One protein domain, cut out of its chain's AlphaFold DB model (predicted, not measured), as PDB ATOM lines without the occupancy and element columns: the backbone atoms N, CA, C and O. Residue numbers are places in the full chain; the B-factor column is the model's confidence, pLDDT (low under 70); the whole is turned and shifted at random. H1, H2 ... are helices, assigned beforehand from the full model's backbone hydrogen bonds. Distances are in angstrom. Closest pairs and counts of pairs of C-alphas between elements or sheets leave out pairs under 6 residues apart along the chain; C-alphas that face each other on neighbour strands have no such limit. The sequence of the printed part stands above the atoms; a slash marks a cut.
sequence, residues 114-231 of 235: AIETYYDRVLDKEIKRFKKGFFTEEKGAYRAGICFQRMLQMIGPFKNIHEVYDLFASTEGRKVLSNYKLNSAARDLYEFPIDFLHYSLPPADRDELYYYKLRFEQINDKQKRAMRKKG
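AT A GLANCE: This is residues 114 to 231 of the 235 residues of an uncharacterized protein of Clostridium porci (UniProt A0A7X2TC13). A compact body of six helices has the short H6 at its core, and a long last helix, H7, begins on this body and sticks out from it with residues 220 to 230. H2 packs on H6 crosswise, with H1 on the far side of H2 at one end of the body, while H3 and the short H4 and H5 lie about the other parts of H6. The printed part has 118 residues with seven named helices, H1 to H7 in order, and no named strand; the class is all helix. It is compact, with a radius of gyration of the C-alphas of 15.2 A, and spans 49 by 34 by 25 A, the free part of H7 adding to the length.

IN THESE COORDINATES: H1, residues 114 to 123, begins at C-alpha 114 at (49.640, 126.024, 39.018) and is 14.4 A long from first to last C-alpha. H2, residues 140 to 155, measures 22.6 A. H3 holds residues 161 to 169, 12.3 A; H4 residues 171 to 179, 13.0 A; H5 residues 183 to 189, 10.1 A. H6, residues 193 to 200, measures 10.7 A and begins at C-alpha 193 at (33.219, 117.734, 54.836). H7, residues 208 to 230, is the longest at 32.5 A and ends at C-alpha 230 at (15.366, 100.107, 60.834).

HOW THE PARTS SIT: H6 is the hub, touching H2, H3, H5 and H7. H2 touches it with residues 142 to 149 alone, about perpendicular at 76 degrees; the closest C-alphas, of Gly 145 and Ser 200, are 4.4 A apart. H1 touches H2 at a steep tilt of 59 degrees, the same way, closest at the C-alphas of Glu 116 and Cys 147, 6.3 A; of H2, residues 143 to 150 alone take part. H3 touches H6 at a steep tilt of 43 degrees, opposite ways, with the C-alphas of Phe 168 and Ile 194 closest at 4.9 A. H5 touches H6 only at the corner, closest at the C-alphas of Ala 186 and Pro 193, 6.0 A. H4 is close to H6 but not clearly touching, the closest C-alphas, of Arg 174 and Pro 193, being 6.8 A apart. H6 and H7 form a helical hairpin at a shallow tilt of 29 degrees, opposite ways, the C-alphas of His 198 and Tyr 211 closest at 7.2 A; of H7, residues 211 to 215 alone touch H6. H1 and H7 are apart. In H1 to H7 every O i to N i+4 pair is within hydrogen-bond range.

THE WHOLE: The two C-alphas farthest apart, of Ala 114 and Gly 231, are 51.2 A apart. The printed part has no cut. The link from H1 to H2, residues 124 to 139, is long. Mean pLDDT of the printed part is 93.1, and no printed residue is under 70.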
ATOM      1  N   ALA A 114      50.339 126.514  40.202       94.31
ATOM      2  CA  ALA A 114      49.640 126.024  39.018       94.31
ATOM      3  C   ALA A 114      48.229 125.512  39.350       94.31
ATOM      4  O   ALA A 114      47.270 125.843  38.651       94.31
ATOM      5  N   ILE A 115      48.091 124.765  40.450       96.31
ATOM      6  CA  ILE A 115      46.801 124.264  40.939       96.31
ATOM      7  C   ILE A 115      45.894 125.420  41.380       96.31
ATOM      8  O   ILE A 115      44.719 125.434  41.013       96.31
ATOM      9  N   GLU A 116      46.424 126.399  42.120       96.06
ATOM     10  CA  GLU A 116      45.684 127.602  42.533       96.06
ATOM     11  C   GLU A 116      45.190 128.392  41.317       96.06
ATOM     12  O   GLU A 116      44.001 128.678  41.217       96.06
ATOM     13  N   THR A 117      46.067 128.648  40.343       94.75
ATOM     14  CA  THR A 117      45.712 129.374  39.112       94.75
ATOM     15  C   THR A 117      44.633 128.637  38.321       94.75
ATOM     16  O   THR A 117      43.681 129.239  37.833       94.75
ATOM     17  N   TYR A 118      44.757 127.315  38.185       95.50
ATOM     18  CA  TYR A 118      43.745 126.509  37.510       95.50
ATOM     19  C   TYR A 118      42.398 126.555  38.238       95.50
ATOM     20  O   TYR A 118      41.352 126.648  37.596       95.50
ATOM     21  N   TYR A 119      42.416 126.495  39.568       97.06
ATOM     22  CA  TYR A 119      41.208 126.571  40.376       97.06
ATOM     23  C   TYR A 119      40.526 127.938  40.272       97.06
ATOM     24  O   TYR A 119      39.316 127.979  40.048       97.06
ATOM     25  N   ASP A 120      41.289 129.031  40.329       95.94
ATOM     26  CA  ASP A 120      40.777 130.393  40.146       95.94
ATOM     27  C   ASP A 120      40.055 130.516  38.782       95.94
ATOM     28  O   ASP A 120      38.897 130.922  38.727       95.94
ATOM     29  N   ARG A 121      40.630 129.975  37.694       95.12
ATOM     30  CA  ARG A 121      39.981 129.928  36.361       95.12
ATOM     31  C   ARG A 121      38.689 129.102  36.309       95.12
ATOM     32  O   ARG A 121      37.802 129.365  35.491       95.12
ATOM     33  N   VAL A 122      38.562 128.068  37.146       95.44
ATOM     34  CA  VAL A 122      37.305 127.309  37.297       95.44
ATOM     35  C   VAL A 122      36.250 128.157  38.011       95.44
ATOM     36  O   VAL A 122      35.075 128.119  37.628       95.44
ATOM     37  N   LEU A 123      36.643 128.928  39.027       95.44
ATOM     38  CA  LEU A 123      35.744 129.825  39.757       95.44
ATOM     39  C   LEU A 123      35.289 131.011  38.896       95.44
ATOM     40  O   LEU A 123      34.096 131.321  38.884       95.44
ATOM     41  N   ASP A 124      36.192 131.562  38.083       95.12
ATOM     42  CA  ASP A 124      35.929 132.641  37.121       95.12
ATOM     43  C   ASP A 124      35.092 132.191  35.911       95.12
ATOM     44  O   ASP A 124      34.723 132.993  35.053       95.12
ATOM     45  N   LYS A 125      34.724 130.904  35.855       93.00
ATOM     46  CA  LYS A 125      33.921 130.273  34.793       93.00
ATOM     47  C   LYS A 125      34.598 130.244  33.420       93.00
ATOM     48  O   LYS A 125      33.940 129.856  32.452       93.00
ATOM     49  N   GLU A 126      35.893 130.550  33.328       92.44
ATOM     50  CA  GLU A 126      36.685 130.285  32.120       92.44
ATOM     51  C   GLU A 126      36.695 128.786  31.810       92.44
ATOM     52  O   GLU A 126      36.526 128.353  30.668       92.44
ATOM     53  N   ILE A 127      36.834 127.973  32.861       90.81
ATOM     54  CA  ILE A 127      36.794 126.519  32.788       90.81
ATOM     55  C   ILE A 127      35.461 126.043  33.364       90.81
ATOM     56  O   ILE A 127      35.222 126.078  34.568       90.81
ATOM     57  N   LYS A 128      34.577 125.535  32.496       88.06
ATOM     58  CA  LYS A 128      33.215 125.121  32.888       88.06
ATOM     59  C   LYS A 128      33.190 124.064  33.997       88.06
ATOM     60  O   LYS A 128      32.254 124.043  34.797       88.06
ATOM     61  N   ARG A 129      34.144 123.126  33.980       89.38
ATOM     62  CA  ARG A 129      34.254 121.988  34.909       89.38
ATOM     63  C   ARG A 129      35.709 121.542  35.023       89.38
ATOM     64  O   ARG A 129      36.437 121.618  34.037       89.38
ATOM     65  N   PHE A 130      36.084 121.003  36.183       92.50
ATOM     66  CA  PHE A 130      37.373 120.338  36.370       92.50
ATOM     67  C   PHE A 130      37.615 119.286  35.283       92.50
ATOM     68  O   PHE A 130      36.706 118.530  34.919       92.50
ATOM     69  N   LYS A 131      38.848 119.231  34.777       91.31
ATOM     70  CA  LYS A 131      39.289 118.189  33.847       91.31
ATOM     71  C   LYS A 131      39.096 116.811  34.486       91.31
ATOM     72  O   LYS A 131      39.224 116.636  35.701       91.31
ATOM     73  N   LYS A 132      38.787 115.816  33.652       88.75
ATOM     74  CA  LYS A 132      38.712 114.419  34.095       88.75
ATOM     75  C   LYS A 132      40.045 114.046  34.748       88.75
ATOM     76  O   LYS A 132      41.088 114.403  34.218       88.75
ATOM     77  N   GLY A 133      39.992 113.377  35.896       88.12
ATOM     78  CA  GLY A 133      41.197 112.988  36.623       88.12
ATOM     79  C   GLY A 133      41.708 114.008  37.640       88.12
ATOM     80  O   GLY A 133      42.510 113.640  38.491       88.12
ATOM     81  N   PHE A 134      41.207 115.251  37.645       93.44
ATOM     82  CA  PHE A 134      41.753 116.315  38.501       93.44
ATOM     83  C   PHE A 134      41.752 115.991  40.000       93.44
ATOM     84  O   PHE A 134      42.723 116.273  40.690       93.44
ATOM     85  N   PHE A 135      40.696 115.361  40.513       93.81
ATOM     86  CA  PHE A 135      40.639 114.931  41.915       93.81
ATOM     87  C   PHE A 135      40.845 113.427  42.102       93.81
ATOM     88  O   PHE A 135      40.995 112.984  43.232       93.81
ATOM     89  N   THR A 136      40.854 112.636  41.026       87.88
ATOM     90  CA  THR A 136      40.818 111.163  41.107       87.88
ATOM     91  C   THR A 136      42.111 110.487  40.668       87.88
ATOM     92  O   THR A 136      42.349 109.345  41.042       87.88
ATOM     93  N   GLU A 137      42.932 111.144  39.847       86.00
ATOM     94  CA  GLU A 137      44.254 110.627  39.485       86.00
ATOM     95  C   GLU A 137      45.249 110.807  40.637       86.00
ATOM     96  O   GLU A 137      44.947 111.406  41.672       86.00
ATOM     97  N   GLU A 138      46.467 110.317  40.422       81.56
ATOM     98  CA  GLU A 138      47.631 110.533  41.277       81.56
ATOM     99  C   GLU A 138      47.708 111.990  41.781       81.56
ATOM    100  O   GLU A 138      47.508 112.933  41.016       81.56
ATOM    101  N   LYS A 139      47.940 112.181  43.087       90.19
ATOM    102  CA  LYS A 139      47.880 113.486  43.785       90.19
ATOM    103  C   LYS A 139      46.506 114.185  43.795       90.19
ATOM    104  O   LYS A 139      46.415 115.372  44.101       90.19
ATOM    105  N   GLY A 140      45.412 113.484  43.503       92.19
ATOM    106  CA  GLY A 140      44.045 114.023  43.555       92.19
ATOM    107  C   GLY A 140      43.681 114.673  44.894       92.19
ATOM    108  O   GLY A 140      43.231 115.817  44.918       92.19
ATOM    109  N   ALA A 141      43.978 113.996  46.008       92.81
ATOM    110  CA  ALA A 141      43.769 114.531  47.356       92.81
ATOM    111  C   ALA A 141      44.636 115.766  47.657       92.81
ATOM    112  O   ALA A 141      44.164 116.714  48.277       92.81
ATOM    113  N   TYR A 142      45.878 115.800  47.166       94.38
ATOM    114  CA  TYR A 142      46.762 116.959  47.319       94.38
ATOM    115  C   TYR A 142      46.220 118.189  46.576       94.38
ATOM    116  O   TYR A 142      46.112 119.268  47.157       94.38
ATOM    117  N   ARG A 143      45.784 118.011  45.320       95.94
ATOM    118  CA  ARG A 143      45.113 119.060  44.532       95.94
ATOM    119  C   ARG A 143      43.846 119.556  45.222       95.94
ATOM    120  O   ARG A 143      43.647 120.761  45.341       95.94
ATOM    121  N   ALA A 144      43.022 118.635  45.727       96.31
ATOM    122  CA  ALA A 144      41.828 118.968  46.497       96.31
ATOM    123  C   ALA A 144      42.166 119.815  47.731       96.31
ATOM    124  O   ALA A 144      41.507 120.827  47.961       96.31
ATOM    125  N   GLY A 145      43.216 119.447  48.472       96.12
ATOM    126  CA  GLY A 145      43.687 120.193  49.635       96.12
ATOM    127  C   GLY A 145      44.143 121.612  49.300       96.12
ATOM    128  O   GLY A 145      43.747 122.552  49.985       96.12
ATOM    129  N   ILE A 146      44.892 121.800  48.208       96.69
ATOM    130  CA  ILE A 146      45.291 123.140  47.747       96.69
ATOM    131  C   ILE A 146      44.065 123.981  47.381       96.69
ATOM    132  O   ILE A 146      43.945 125.116  47.838       96.69
ATOM    133  N   CYS A 147      43.126 123.429  46.606       97.19
ATOM    134  CA  CYS A 147      41.893 124.140  46.265       97.19
ATOM    135  C   CYS A 147      41.074 124.497  47.515       97.19
ATOM    136  O   CYS A 147      40.507 125.586  47.592       97.19
ATOM    137  N   PHE A 148      41.034 123.612  48.513       96.31
ATOM    138  CA  PHE A 148      40.348 123.871  49.774       96.31
ATOM    139  C   PHE A 148      41.022 124.999  50.560       96.31
ATOM    140  O   PHE A 148      40.342 125.919  51.003       96.31
ATOM    141  N   GLN A 149      42.350 124.982  50.692       94.50
ATOM    142  CA  GLN A 149      43.102 126.070  51.328       94.50
ATOM    143  C   GLN A 149      42.874 127.404  50.606       94.50
ATOM    144  O   GLN A 149      42.637 128.423  51.253       94.50
ATOM    145  N   ARG A 150      42.880 127.394  49.268       95.81
ATOM    146  CA  ARG A 150      42.579 128.571  48.449       95.81
ATOM    147  C   ARG A 150      41.164 129.088  48.716       95.81
ATOM    148  O   ARG A 150      40.983 130.283  48.922       95.81
ATOM    149  N   MET A 151      40.172 128.200  48.800       96.00
ATOM    150  CA  MET A 151      38.801 128.544  49.197       96.00
ATOM    151  C   MET A 151      38.740 129.169  50.598       96.00
ATOM    152  O   MET A 151      38.060 130.179  50.770       96.00
ATOM    153  N   LEU A 152      39.447 128.608  51.586       93.69
ATOM    154  CA  LEU A 152      39.482 129.155  52.949       93.69
ATOM    155  C   LEU A 152      40.000 130.601  52.977       93.69
ATOM    156  O   LEU A 152      39.471 131.422  53.718       93.69
ATOM    157  N   GLN A 153      40.982 130.932  52.135       92.19
ATOM    158  CA  GLN A 153      41.484 132.305  52.005       92.19
ATOM    159  C   GLN A 153      40.428 133.275  51.443       92.19
ATOM    160  O   GLN A 153      40.468 134.460  51.759       92.19
ATOM    161  N   MET A 154      39.487 132.790  50.623       92.69
ATOM    162  CA  MET A 154      38.451 133.614  49.982       92.69
ATOM    163  C   MET A 154      37.215 133.846  50.856       92.69
ATOM    164  O   MET A 154      36.595 134.903  50.769       92.69
ATOM    165  N   ILE A 155      36.834 132.877  51.693       90.06
ATOM    166  CA  ILE A 155      35.627 132.980  52.535       90.06
ATOM    167  C   ILE A 155      35.784 133.935  53.726       90.06
ATOM    168  O   ILE A 155      34.778 134.346  54.301       90.06
ATOM    169  N   GLY A 156      37.011 134.344  54.044       76.62
ATOM    170  CA  GLY A 156      37.298 135.406  55.003       76.62
ATOM    171  C   GLY A 156      38.019 134.924  56.263       76.62
ATOM    172  O   GLY A 156      38.246 133.727  56.444       76.62
ATOM    173  N   PRO A 157      38.429 135.865  57.129       80.75
ATOM    174  CA  PRO A 157      39.160 135.539  58.341       80.75
ATOM    175  C   PRO A 157      38.242 134.854  59.356       80.75
ATOM    176  O   PRO A 157      37.148 135.333  59.656       80.75
ATOM    177  N   PHE A 158      38.731 133.759  59.925       85.44
ATOM    178  CA  PHE A 158      38.110 133.075  61.053       85.44
ATOM    179  C   PHE A 158      38.766 133.531  62.349       85.44
ATOM    180  O   PHE A 158      39.966 133.815  62.367       85.44
ATOM    181  N   LYS A 159      38.006 133.597  63.446       86.06
ATOM    182  CA  LYS A 159      38.574 134.015  64.738       86.06
ATOM    183  C   LYS A 159      39.466 132.935  65.334       86.06
ATOM    184  O   LYS A 159      40.423 133.239  66.038       86.06
ATOM    185  N   ASN A 160      39.115 131.678  65.090       89.62
ATOM    186  CA  ASN A 160      39.844 130.508  65.550       89.62
ATOM    187  C   ASN A 160      39.531 129.306  64.647       89.62
ATOM    188  O   ASN A 160      38.614 129.345  63.825       89.62
ATOM    189  N   ILE A 161      40.290 128.224  64.820       91.38
ATOM    190  CA  ILE A 161      40.124 127.018  64.009       91.38
ATOM    191  C   ILE A 161      38.811 126.268  64.297       91.38
ATOM    192  O   ILE A 161      38.261 125.637  63.394       91.38
ATOM    193  N   HIS A 162      38.266 126.359  65.516       95.00
ATOM    194  CA  HIS A 162      37.011 125.689  65.887       95.00
ATOM    195  C   HIS A 162      35.821 126.217  65.085       95.00
ATOM    196  O   HIS A 162      35.021 125.413  64.628       95.00
ATOM    197  N   GLU A 163      35.762 127.524  64.797       94.06
ATOM    198  CA  GLU A 163      34.731 128.100  63.914       94.06
ATOM    199  C   GLU A 163      34.736 127.448  62.522       94.06
ATOM    200  O   GLU A 163      33.681 127.194  61.935       94.06
ATOM    201  N   VAL A 164      35.925 127.139  61.995       94.31
ATOM    202  CA  VAL A 164      36.075 126.457  60.703       94.31
ATOM    203  C   VAL A 164      35.588 125.014  60.815       94.31
ATOM    204  O   VAL A 164      34.821 124.547  59.972       94.31
ATOM    205  N   TYR A 165      35.986 124.310  61.874       96.06
ATOM    206  CA  TYR A 165      35.521 122.950  62.135       96.06
ATOM    207  C   TYR A 165      33.995 122.876  62.269       96.06
ATOM    208  O   TYR A 165      33.381 122.034  61.614       96.06
ATOM    209  N   ASP A 166      33.375 123.785  63.019       95.25
ATOM    210  CA  ASP A 166      31.921 123.852  63.200       95.25
ATOM    211  C   ASP A 166      31.201 124.120  61.875       95.25
ATOM    212  O   ASP A 166      30.207 123.462  61.542       95.25
ATOM    213  N   LEU A 167      31.737 125.037  61.061       94.94
ATOM    214  CA  LEU A 167      31.202 125.332  59.736       94.94
ATOM    215  C   LEU A 167      31.153 124.069  58.867       94.94
ATOM    216  O   LEU A 167      30.095 123.751  58.314       94.94
ATOM    217  N   PHE A 168      32.261 123.330  58.763       95.12
ATOM    218  CA  PHE A 168      32.339 122.118  57.938       95.12
ATOM    219  C   PHE A 168      31.736 120.871  58.606       95.12
ATOM    220  O   PHE A 168      31.418 119.900  57.914       95.12
ATOM    221  N   ALA A 169      31.475 120.902  59.914       94.75
ATOM    222  CA  ALA A 169      30.648 119.906  60.588       94.75
ATOM    223  C   ALA A 169      29.145 120.091  60.289       94.75
ATOM    224  O   ALA A 169      28.367 119.134  60.354       94.75
ATOM    225  N   SER A 170      28.734 121.309  59.930       92.56
ATOM    226  CA  SER A 170      27.340 121.675  59.673       92.56
ATOM    227  C   SER A 170      26.878 121.452  58.221       92.56
ATOM    228  O   SER A 170      27.642 121.132  57.304       92.56
ATOM    229  N   THR A 171      25.582 121.670  57.977       89.31
ATOM    230  CA  THR A 171      25.014 121.714  56.621       89.31
ATOM    231  C   THR A 171      25.494 122.915  55.807       89.31
ATOM    232  O   THR A 171      25.520 122.823  54.579       89.31
ATOM    233  N   GLU A 172      25.884 124.018  56.453       91.69
ATOM    234  CA  GLU A 172      26.360 125.223  55.761       91.69
ATOM    235  C   GLU A 172      27.705 124.982  55.076       91.69
ATOM    236  O   GLU A 172      27.879 125.389  53.928       91.69
ATOM    237  N   GLY A 173      28.603 124.201  55.686       92.50
ATOM    238  CA  GLY A 173      29.865 123.802  55.058       92.50
ATOM    239  C   GLY A 173      29.670 123.107  53.707       92.50
ATOM    240  O   GLY A 173      30.409 123.361  52.759       92.50
ATOM    241  N   ARG A 174      28.608 122.303  53.549       91.38
ATOM    242  CA  ARG A 174      28.268 121.691  52.248       91.38
ATOM    243  C   ARG A 174      27.835 122.725  51.213       91.38
ATOM    244  O   ARG A 174      28.170 122.582  50.037       91.38
ATOM    245  N   LYS A 175      27.102 123.764  51.628       94.25
ATOM    246  CA  LYS A 175      26.713 124.863  50.730       94.25
ATOM    247  C   LYS A 175      27.934 125.663  50.298       94.25
ATOM    248  O   LYS A 175      28.077 125.925  49.106       94.25
ATOM    249  N   VAL A 176      28.845 125.960  51.228       95.50
ATOM    250  CA  VAL A 176      30.131 126.608  50.930       95.50
ATOM    251  C   VAL A 176      30.900 125.795  49.888       95.50
ATOM    252  O   VAL A 176      31.207 126.314  48.818       95.50
ATOM    253  N   LEU A 177      31.097 124.491  50.111       95.94
ATOM    254  CA  LEU A 177      31.772 123.623  49.137       95.94
ATOM    255  C   LEU A 177      31.093 123.620  47.768       95.94
ATOM    256  O   LEU A 177      31.770 123.566  46.741       95.94
ATOM    257  N   SER A 178      29.762 123.677  47.722       94.19
ATOM    258  CA  SER A 178      29.045 123.736  46.449       94.19
ATOM    259  C   SER A 178      29.239 125.066  45.723       94.19
ATOM    260  O   SER A 178      29.409 125.062  44.501       94.19
ATOM    261  N   ASN A 179      29.232 126.184  46.451       94.31
ATOM    262  CA  ASN A 179      29.450 127.518  45.889       94.31
ATOM    263  C   ASN A 179      30.849 127.632  45.270       94.31
ATOM    264  O   ASN A 179      31.001 128.171  44.177       94.31
ATOM    265  N   TYR A 180      31.835 127.012  45.915       96.19
ATOM    266  CA  TYR A 180      33.236 127.000  45.501       96.19
ATOM    267  C   TYR A 180      33.626 125.787  44.637       96.19
ATOM    268  O   TYR A 180      34.805 125.507  44.440       96.19
ATOM    269  N   LYS A 181      32.645 125.057  44.085       95.25
ATOM    270  CA  LYS A 181      32.843 123.923  43.156       95.25
ATOM    271  C   LYS A 181      33.617 122.719  43.721       95.25
ATOM    272  O   LYS A 181      33.984 121.832  42.957       95.25
ATOM    273  N   LEU A 182      33.786 122.613  45.036       96.44
ATOM    274  CA  LEU A 182      34.511 121.519  45.696       96.44
ATOM    275  C   LEU A 182      33.620 120.372  46.188       96.44
ATOM    276  O   LEU A 182      34.125 119.392  46.728       96.44
ATOM    277  N   ASN A 183      32.304 120.439  45.971       92.94
ATOM    278  CA  ASN A 183      31.378 119.393  46.423       92.94
ATOM    279  C   ASN A 183      31.686 118.000  45.831       92.94
ATOM    280  O   ASN A 183      31.529 116.995  46.521       92.94
ATOM    281  N   SER A 184      32.147 117.917  44.577       90.94
ATOM    282  CA  SER A 184      32.547 116.629  43.988       90.94
ATOM    283  C   SER A 184      33.786 116.056  44.673       90.94
ATOM    284  O   SER A 184      33.771 114.896  45.058       90.94
ATOM    285  N   ALA A 185      34.816 116.880  44.897       93.44
ATOM    286  CA  ALA A 185      36.021 116.461  45.611       93.44
ATOM    287  C   ALA A 185      35.685 116.001  47.036       93.44
ATOM    288  O   ALA A 185      36.105 114.928  47.449       93.44
ATOM    289  N   ALA A 186      34.855 116.770  47.746       93.31
ATOM    290  CA  ALA A 186      34.420 116.443  49.098       93.31
ATOM    291  C   ALA A 186      33.719 115.079  49.175       93.31
ATOM    292  O   ALA A 186      34.001 114.302  50.075       93.31
ATOM    293  N   ARG A 187      32.822 114.785  48.229       90.62
ATOM    294  CA  ARG A 187      32.071 113.523  48.192       90.62
ATOM    295  C   ARG A 187      32.929 112.334  47.763       90.62
ATOM    296  O   ARG A 187      32.722 111.233  48.258       90.62
ATOM    297  N   ASP A 188      33.812 112.539  46.792       90.94
ATOM    298  CA  ASP A 188      34.544 111.444  46.155       90.94
ATOM    299  C   ASP A 188      35.798 111.049  46.962       90.94
ATOM    300  O   ASP A 188      36.236 109.904  46.877       90.94
ATOM    301  N   LEU A 189      36.360 111.973  47.754       92.56
ATOM    302  CA  LEU A 189      37.588 111.755  48.530       92.56
ATOM    303  C   LEU A 189      37.362 111.578  50.037       92.56
ATOM    304  O   LEU A 189      38.236 111.032  50.708       92.56
ATOM    305  N   TYR A 190      36.230 112.037  50.578       93.06
ATOM    306  CA  TYR A 190      36.011 112.107  52.023       93.06
ATOM    307  C   TYR A 190      34.611 111.628  52.420       93.06
ATOM    308  O   TYR A 190      33.650 111.741  51.659       93.06
ATOM    309  N   GLU A 191      34.478 111.093  53.639       91.19
ATOM    310  CA  GLU A 191      33.175 110.668  54.163       91.19
ATOM    311  C   GLU A 191      32.340 111.880  54.600       91.19
ATOM    312  O   GLU A 191      31.139 111.961  54.312       91.19
ATOM    313  N   PHE A 192      32.988 112.839  55.269       93.38
ATOM    314  CA  PHE A 192      32.375 114.069  55.754       93.38
ATOM    315  C   PHE A 192      33.172 115.318  55.332       93.38
ATOM    316  O   PHE A 192      34.395 115.268  55.216       93.38
ATOM    317  N   PRO A 193      32.517 116.486  55.160       94.31
ATOM    318  CA  PRO A 193      33.219 117.734  54.836       94.31
ATOM    319  C   PRO A 193      34.259 118.163  55.882       94.31
ATOM    320  O   PRO A 193      35.243 118.807  55.531       94.31
ATOM    321  N   ILE A 194      34.058 117.792  57.151       95.56
ATOM    322  CA  ILE A 194      35.027 118.045  58.223       95.56
ATOM    323  C   ILE A 194      36.333 117.261  58.016       95.56
ATOM    324  O   ILE A 194      37.402 117.790  58.311       95.56
ATOM    325  N   ASP A 195      36.271 116.054  57.441       95.75
ATOM    326  CA  ASP A 195      37.467 115.281  57.085       95.75
ATOM    327  C   ASP A 195      38.262 116.035  56.003       95.75
ATOM    328  O   ASP A 195      39.487 116.133  56.069       95.75
ATOM    329  N   PHE A 196      37.558 116.630  55.030       95.88
ATOM    330  CA  PHE A 196      38.189 117.415  53.972       95.88
ATOM    331  C   PHE A 196      38.930 118.628  54.550       95.88
ATOM    332  O   PHE A 196      40.095 118.837  54.213       95.88
ATOM    333  N   LEU A 197      38.312 119.376  55.471       95.62
ATOM    334  CA  LEU A 197      38.995 120.448  56.199       95.62
ATOM    335  C   LEU A 197      40.245 119.915  56.909       95.62
ATOM    336  O   LEU A 197      41.347 120.394  56.654       95.62
ATOM    337  N   HIS A 198      40.071 118.915  57.774       96.06
ATOM    338  CA  HIS A 198      41.121 118.426  58.660       96.06
ATOM    339  C   HIS A 198      42.368 117.971  57.888       96.06
ATOM    340  O   HIS A 198      43.484 118.400  58.182       96.06
ATOM    341  N   TYR A 199      42.184 117.170  56.834       94.56
ATOM    342  CA  TYR A 199      43.298 116.683  56.018       94.56
ATOM    343  C   TYR A 199      43.869 117.732  55.056       94.56
ATOM    344  O   TYR A 199      44.993 117.556  54.584       94.56
ATOM    345  N   SER A 200      43.146 118.824  54.795       94.31
ATOM    346  CA  SER A 200      43.646 119.946  53.992       94.31
ATOM    347  C   SER A 200      44.455 120.952  54.806       94.31
ATOM    348  O   SER A 200      45.188 121.739  54.213       94.31
ATOM    349  N   LEU A 201      44.359 120.959  56.135       91.81
ATOM    350  CA  LEU A 201      45.126 121.875  56.980       91.81
ATOM    351  C   LEU A 201      46.572 121.398  57.187       91.81
ATOM    352  O   LEU A 201      46.811 120.183  57.263       91.81
ATOM    353  N   PRO A 202      47.542 122.320  57.341       89.81
ATOM    354  CA  PRO A 202      48.861 121.988  57.869       89.81
ATOM    355  C   PRO A 202      48.743 121.299  59.237       89.81
ATOM    356  O   PRO A 202      47.901 121.711  60.033       89.81
ATOM    357  N   PRO A 203      49.578 120.294  59.562       90.94
ATOM    358  CA  PRO A 203      49.494 119.588  60.845       90.94
ATOM    359  C   PRO A 203      49.557 120.499  62.079       90.94
ATOM    360  O   PRO A 203      48.906 120.211  63.073       90.94
ATOM    361  N   ALA A 204      50.299 121.608  61.998       91.06
ATOM    362  CA  ALA A 204      50.422 122.583  63.082       91.06
ATOM    363  C   ALA A 204      49.115 123.338  63.388       91.06
ATOM    364  O   ALA A 204      48.930 123.791  64.512       91.06
ATOM    365  N   ASP A 205      48.211 123.439  62.411       89.50
ATOM    366  CA  ASP A 205      46.949 124.176  62.533       89.50
ATOM    367  C   ASP A 205      45.768 123.252  62.876       89.50
ATOM    368  O   ASP A 205      44.615 123.686  62.923       89.50
ATOM    369  N   ARG A 206      46.021 121.952  63.073       93.88
ATOM    370  CA  ARG A 206      44.977 120.966  63.371       93.88
ATOM    371  C   ARG A 206      44.703 120.899  64.864       93.88
ATOM    372  O   ARG A 206      45.614 120.863  65.681       93.88
ATOM    373  N   ASP A 207      43.424 120.768  65.194       95.38
ATOM    374  CA  ASP A 207      42.980 120.357  66.517       95.38
ATOM    375  C   ASP A 207      42.395 118.947  66.408       95.38
ATOM    376  O   ASP A 207      41.246 118.759  66.000       95.38
ATOM    377  N   GLU A 208      43.225 117.948  66.714       96.06
ATOM    378  CA  GLU A 208      42.858 116.530  66.643       96.06
ATOM    379  C   GLU A 208      41.689 116.205  67.578       96.06
ATOM    380  O   GLU A 208      40.741 115.524  67.189       96.06
ATOM    381  N   LEU A 209      41.720 116.725  68.810       96.50
ATOM    382  CA  LEU A 209      40.696 116.432  69.809       96.50
ATOM    383  C   LEU A 209      39.336 116.978  69.365       96.50
ATOM    384  O   LEU A 209      38.330 116.265  69.431       96.50
ATOM    385  N   TYR A 210      39.310 118.223  68.887       96.88
ATOM    386  CA  TYR A 210      38.083 118.854  68.421       96.88
ATOM    387  C   TYR A 210      37.536 118.177  67.162       96.88
ATOM    388  O   TYR A 210      36.339 117.885  67.079       96.88
ATOM    389  N   TYR A 211      38.418 117.840  66.218       97.25
ATOM    390  CA  TYR A 211      38.065 117.073  65.029       97.25
ATOM    391  C   TYR A 211      37.422 115.727  65.383       97.25
ATOM    392  O   TYR A 211      36.315 115.438  64.921       97.25
ATOM    393  N   TYR A 212      38.062 114.915  66.234       97.44
ATOM    394  CA  TYR A 212      37.534 113.599  66.599       97.44
ATOM    395  C   TYR A 212      36.208 113.686  67.355       97.44
ATOM    396  O   TYR A 212      35.328 112.853  67.121       97.44
ATOM    397  N   LYS A 213      36.024 114.708  68.201       97.31
ATOM    398  CA  LYS A 213      34.747 114.974  68.874       97.31
ATOM    399  C   LYS A 213      33.622 115.199  67.856       97.31
ATOM    400  O   LYS A 213      32.630 114.472  67.873       97.31
ATOM    401  N   LEU A 214      33.789 116.158  66.944       96.62
ATOM    402  CA  LEU A 214      32.766 116.490  65.944       96.62
ATOM    403  C   LEU A 214      32.520 115.341  64.960       96.62
ATOM    404  O   LEU A 214      31.380 115.049  64.591       96.62
ATOM    405  N   ARG A 215      33.582 114.638  64.557       96.00
ATOM    406  CA  ARG A 215      33.477 113.464  63.689       96.00
ATOM    407  C   ARG A 215      32.678 112.344  64.354       96.00
ATOM    408  O   ARG A 215      31.830 111.727  63.707       96.00
ATOM    409  N   PHE A 216      32.908 112.093  65.645       96.31
ATOM    410  CA  PHE A 216      32.126 111.124  66.411       96.31
ATOM    411  C   PHE A 216      30.645 111.514  66.471       96.31
ATOM    412  O   PHE A 216      29.788 110.662  66.233       96.31
ATOM    413  N   GLU A 217      30.330 112.788  66.715       94.81
ATOM    414  CA  GLU A 217      28.949 113.290  66.716       94.81
ATOM    415  C   GLU A 217      28.253 113.038  65.366       94.81
ATOM    416  O   GLU A 217      27.149 112.488  65.335       94.81
ATOM    417  N   GLN A 218      28.922 113.319  64.243       93.88
ATOM    418  CA  GLN A 218      28.381 113.062  62.901       93.88
ATOM    419  C   GLN A 218      28.137 111.572  62.620       93.88
ATOM    420  O   GLN A 218      27.108 111.205  62.036       93.88
ATOM    421  N   ILE A 219      29.064 110.705  63.032       94.69
ATOM    422  CA  ILE A 219      28.930 109.250  62.882       94.69
ATOM    423  C   ILE A 219      27.782 108.732  63.746       94.69
ATOM    424  O   ILE A 219      26.933 107.984  63.251       94.69
ATOM    425  N   ASN A 220      27.718 109.162  65.005       94.06
ATOM    426  CA  ASN A 220      26.661 108.786  65.934       94.06
ATOM    427  C   ASN A 220      25.289 109.215  65.398       94.06
ATOM    428  O   ASN A 220      24.356 108.417  65.355       94.06
ATOM    429  N   ASP A 221      25.163 110.435  64.878       92.19
ATOM    430  CA  ASP A 221      23.925 110.916  64.263       92.19
ATOM    431  C   ASP A 221      23.535 110.123  63.012       92.19
ATOM    432  O   ASP A 221      22.361 109.781  62.823       92.19
ATOM    433  N   LYS A 222      24.505 109.779  62.156       91.00
ATOM    434  CA  LYS A 222      24.291 108.905  60.993       91.00
ATOM    435  C   LYS A 222      23.796 107.522  61.431       91.00
ATOM    436  O   LYS A 222      22.845 107.005  60.837       91.00
ATOM    437  N   GLN A 223      24.371 106.956  62.492       92.62
ATOM    438  CA  GLN A 223      23.978 105.665  63.057       92.62
ATOM    439  C   GLN A 223      22.586 105.714  63.695       92.62
ATOM    440  O   GLN A 223      21.742 104.884  63.359       92.62
ATOM    441  N   LYS A 224      22.287 106.725  64.521       92.56
ATOM    442  CA  LYS A 224      20.954 106.959  65.100       92.56
ATOM    443  C   LYS A 224      19.887 107.061  64.013       92.56
ATOM    444  O   LYS A 224      18.839 106.423  64.107       92.56
ATOM    445  N   ARG A 225      20.150 107.809  62.933       91.81
ATOM    446  CA  ARG A 225      19.242 107.909  61.774       91.81
ATOM    447  C   ARG A 225      19.033 106.556  61.093       91.81
ATOM    448  O   ARG A 225      17.903 106.235  60.729       91.81
ATOM    449  N   ALA A 226      20.087 105.759  60.930       91.88
ATOM    450  CA  ALA A 226      19.986 104.420  60.353       91.88
ATOM    451  C   ALA A 226      19.188 103.455  61.250       91.88
ATOM    452  O   ALA A 226      18.340 102.726  60.744       91.88
ATOM    453  N   MET A 227      19.402 103.487  62.567       92.69
ATOM    454  CA  MET A 227      18.658 102.679  63.543       92.69
ATOM    455  C   MET A 227      17.176 103.058  63.584       92.69
ATOM    456  O   MET A 227      16.324 102.175  63.566       92.69
ATOM    457  N   ARG A 228      16.854 104.359  63.555       92.25
ATOM    458  CA  ARG A 228      15.465 104.841  63.472       92.25
ATOM    459  C   ARG A 228      14.767 104.333  62.212       92.25
ATOM    460  O   ARG A 228      13.646 103.854  62.296       92.25
ATOM    461  N   LYS A 229      15.448 104.361  61.059       91.44
ATOM    462  CA  LYS A 229      14.917 103.803  59.800       91.44
ATOM    463  C   LYS A 229      14.690 102.290  59.852       91.44
ATOM    464  O   LYS A 229      13.818 101.797  59.151       91.44
ATOM    465  N   LYS A 230      15.475 101.563  60.651       91.50
ATOM    466  CA  LYS A 230      15.366 100.107  60.834       91.50
ATOM    467  C   LYS A 230      14.424  99.698  61.975       91.50
ATOM    468  O   LYS A 230      14.220  98.508  62.169       91.50
ATOM    469  N   GLY A 231      13.885 100.651  62.741       87.75
ATOM    470  CA  GLY A 231      13.054 100.374  63.917       87.75
ATOM    471  C   GLY A 231      13.817  99.812  65.125       87.75
ATOM    472  O   GLY A 231      13.195  99.333  66.061       87.75
TER     473      GLY A 231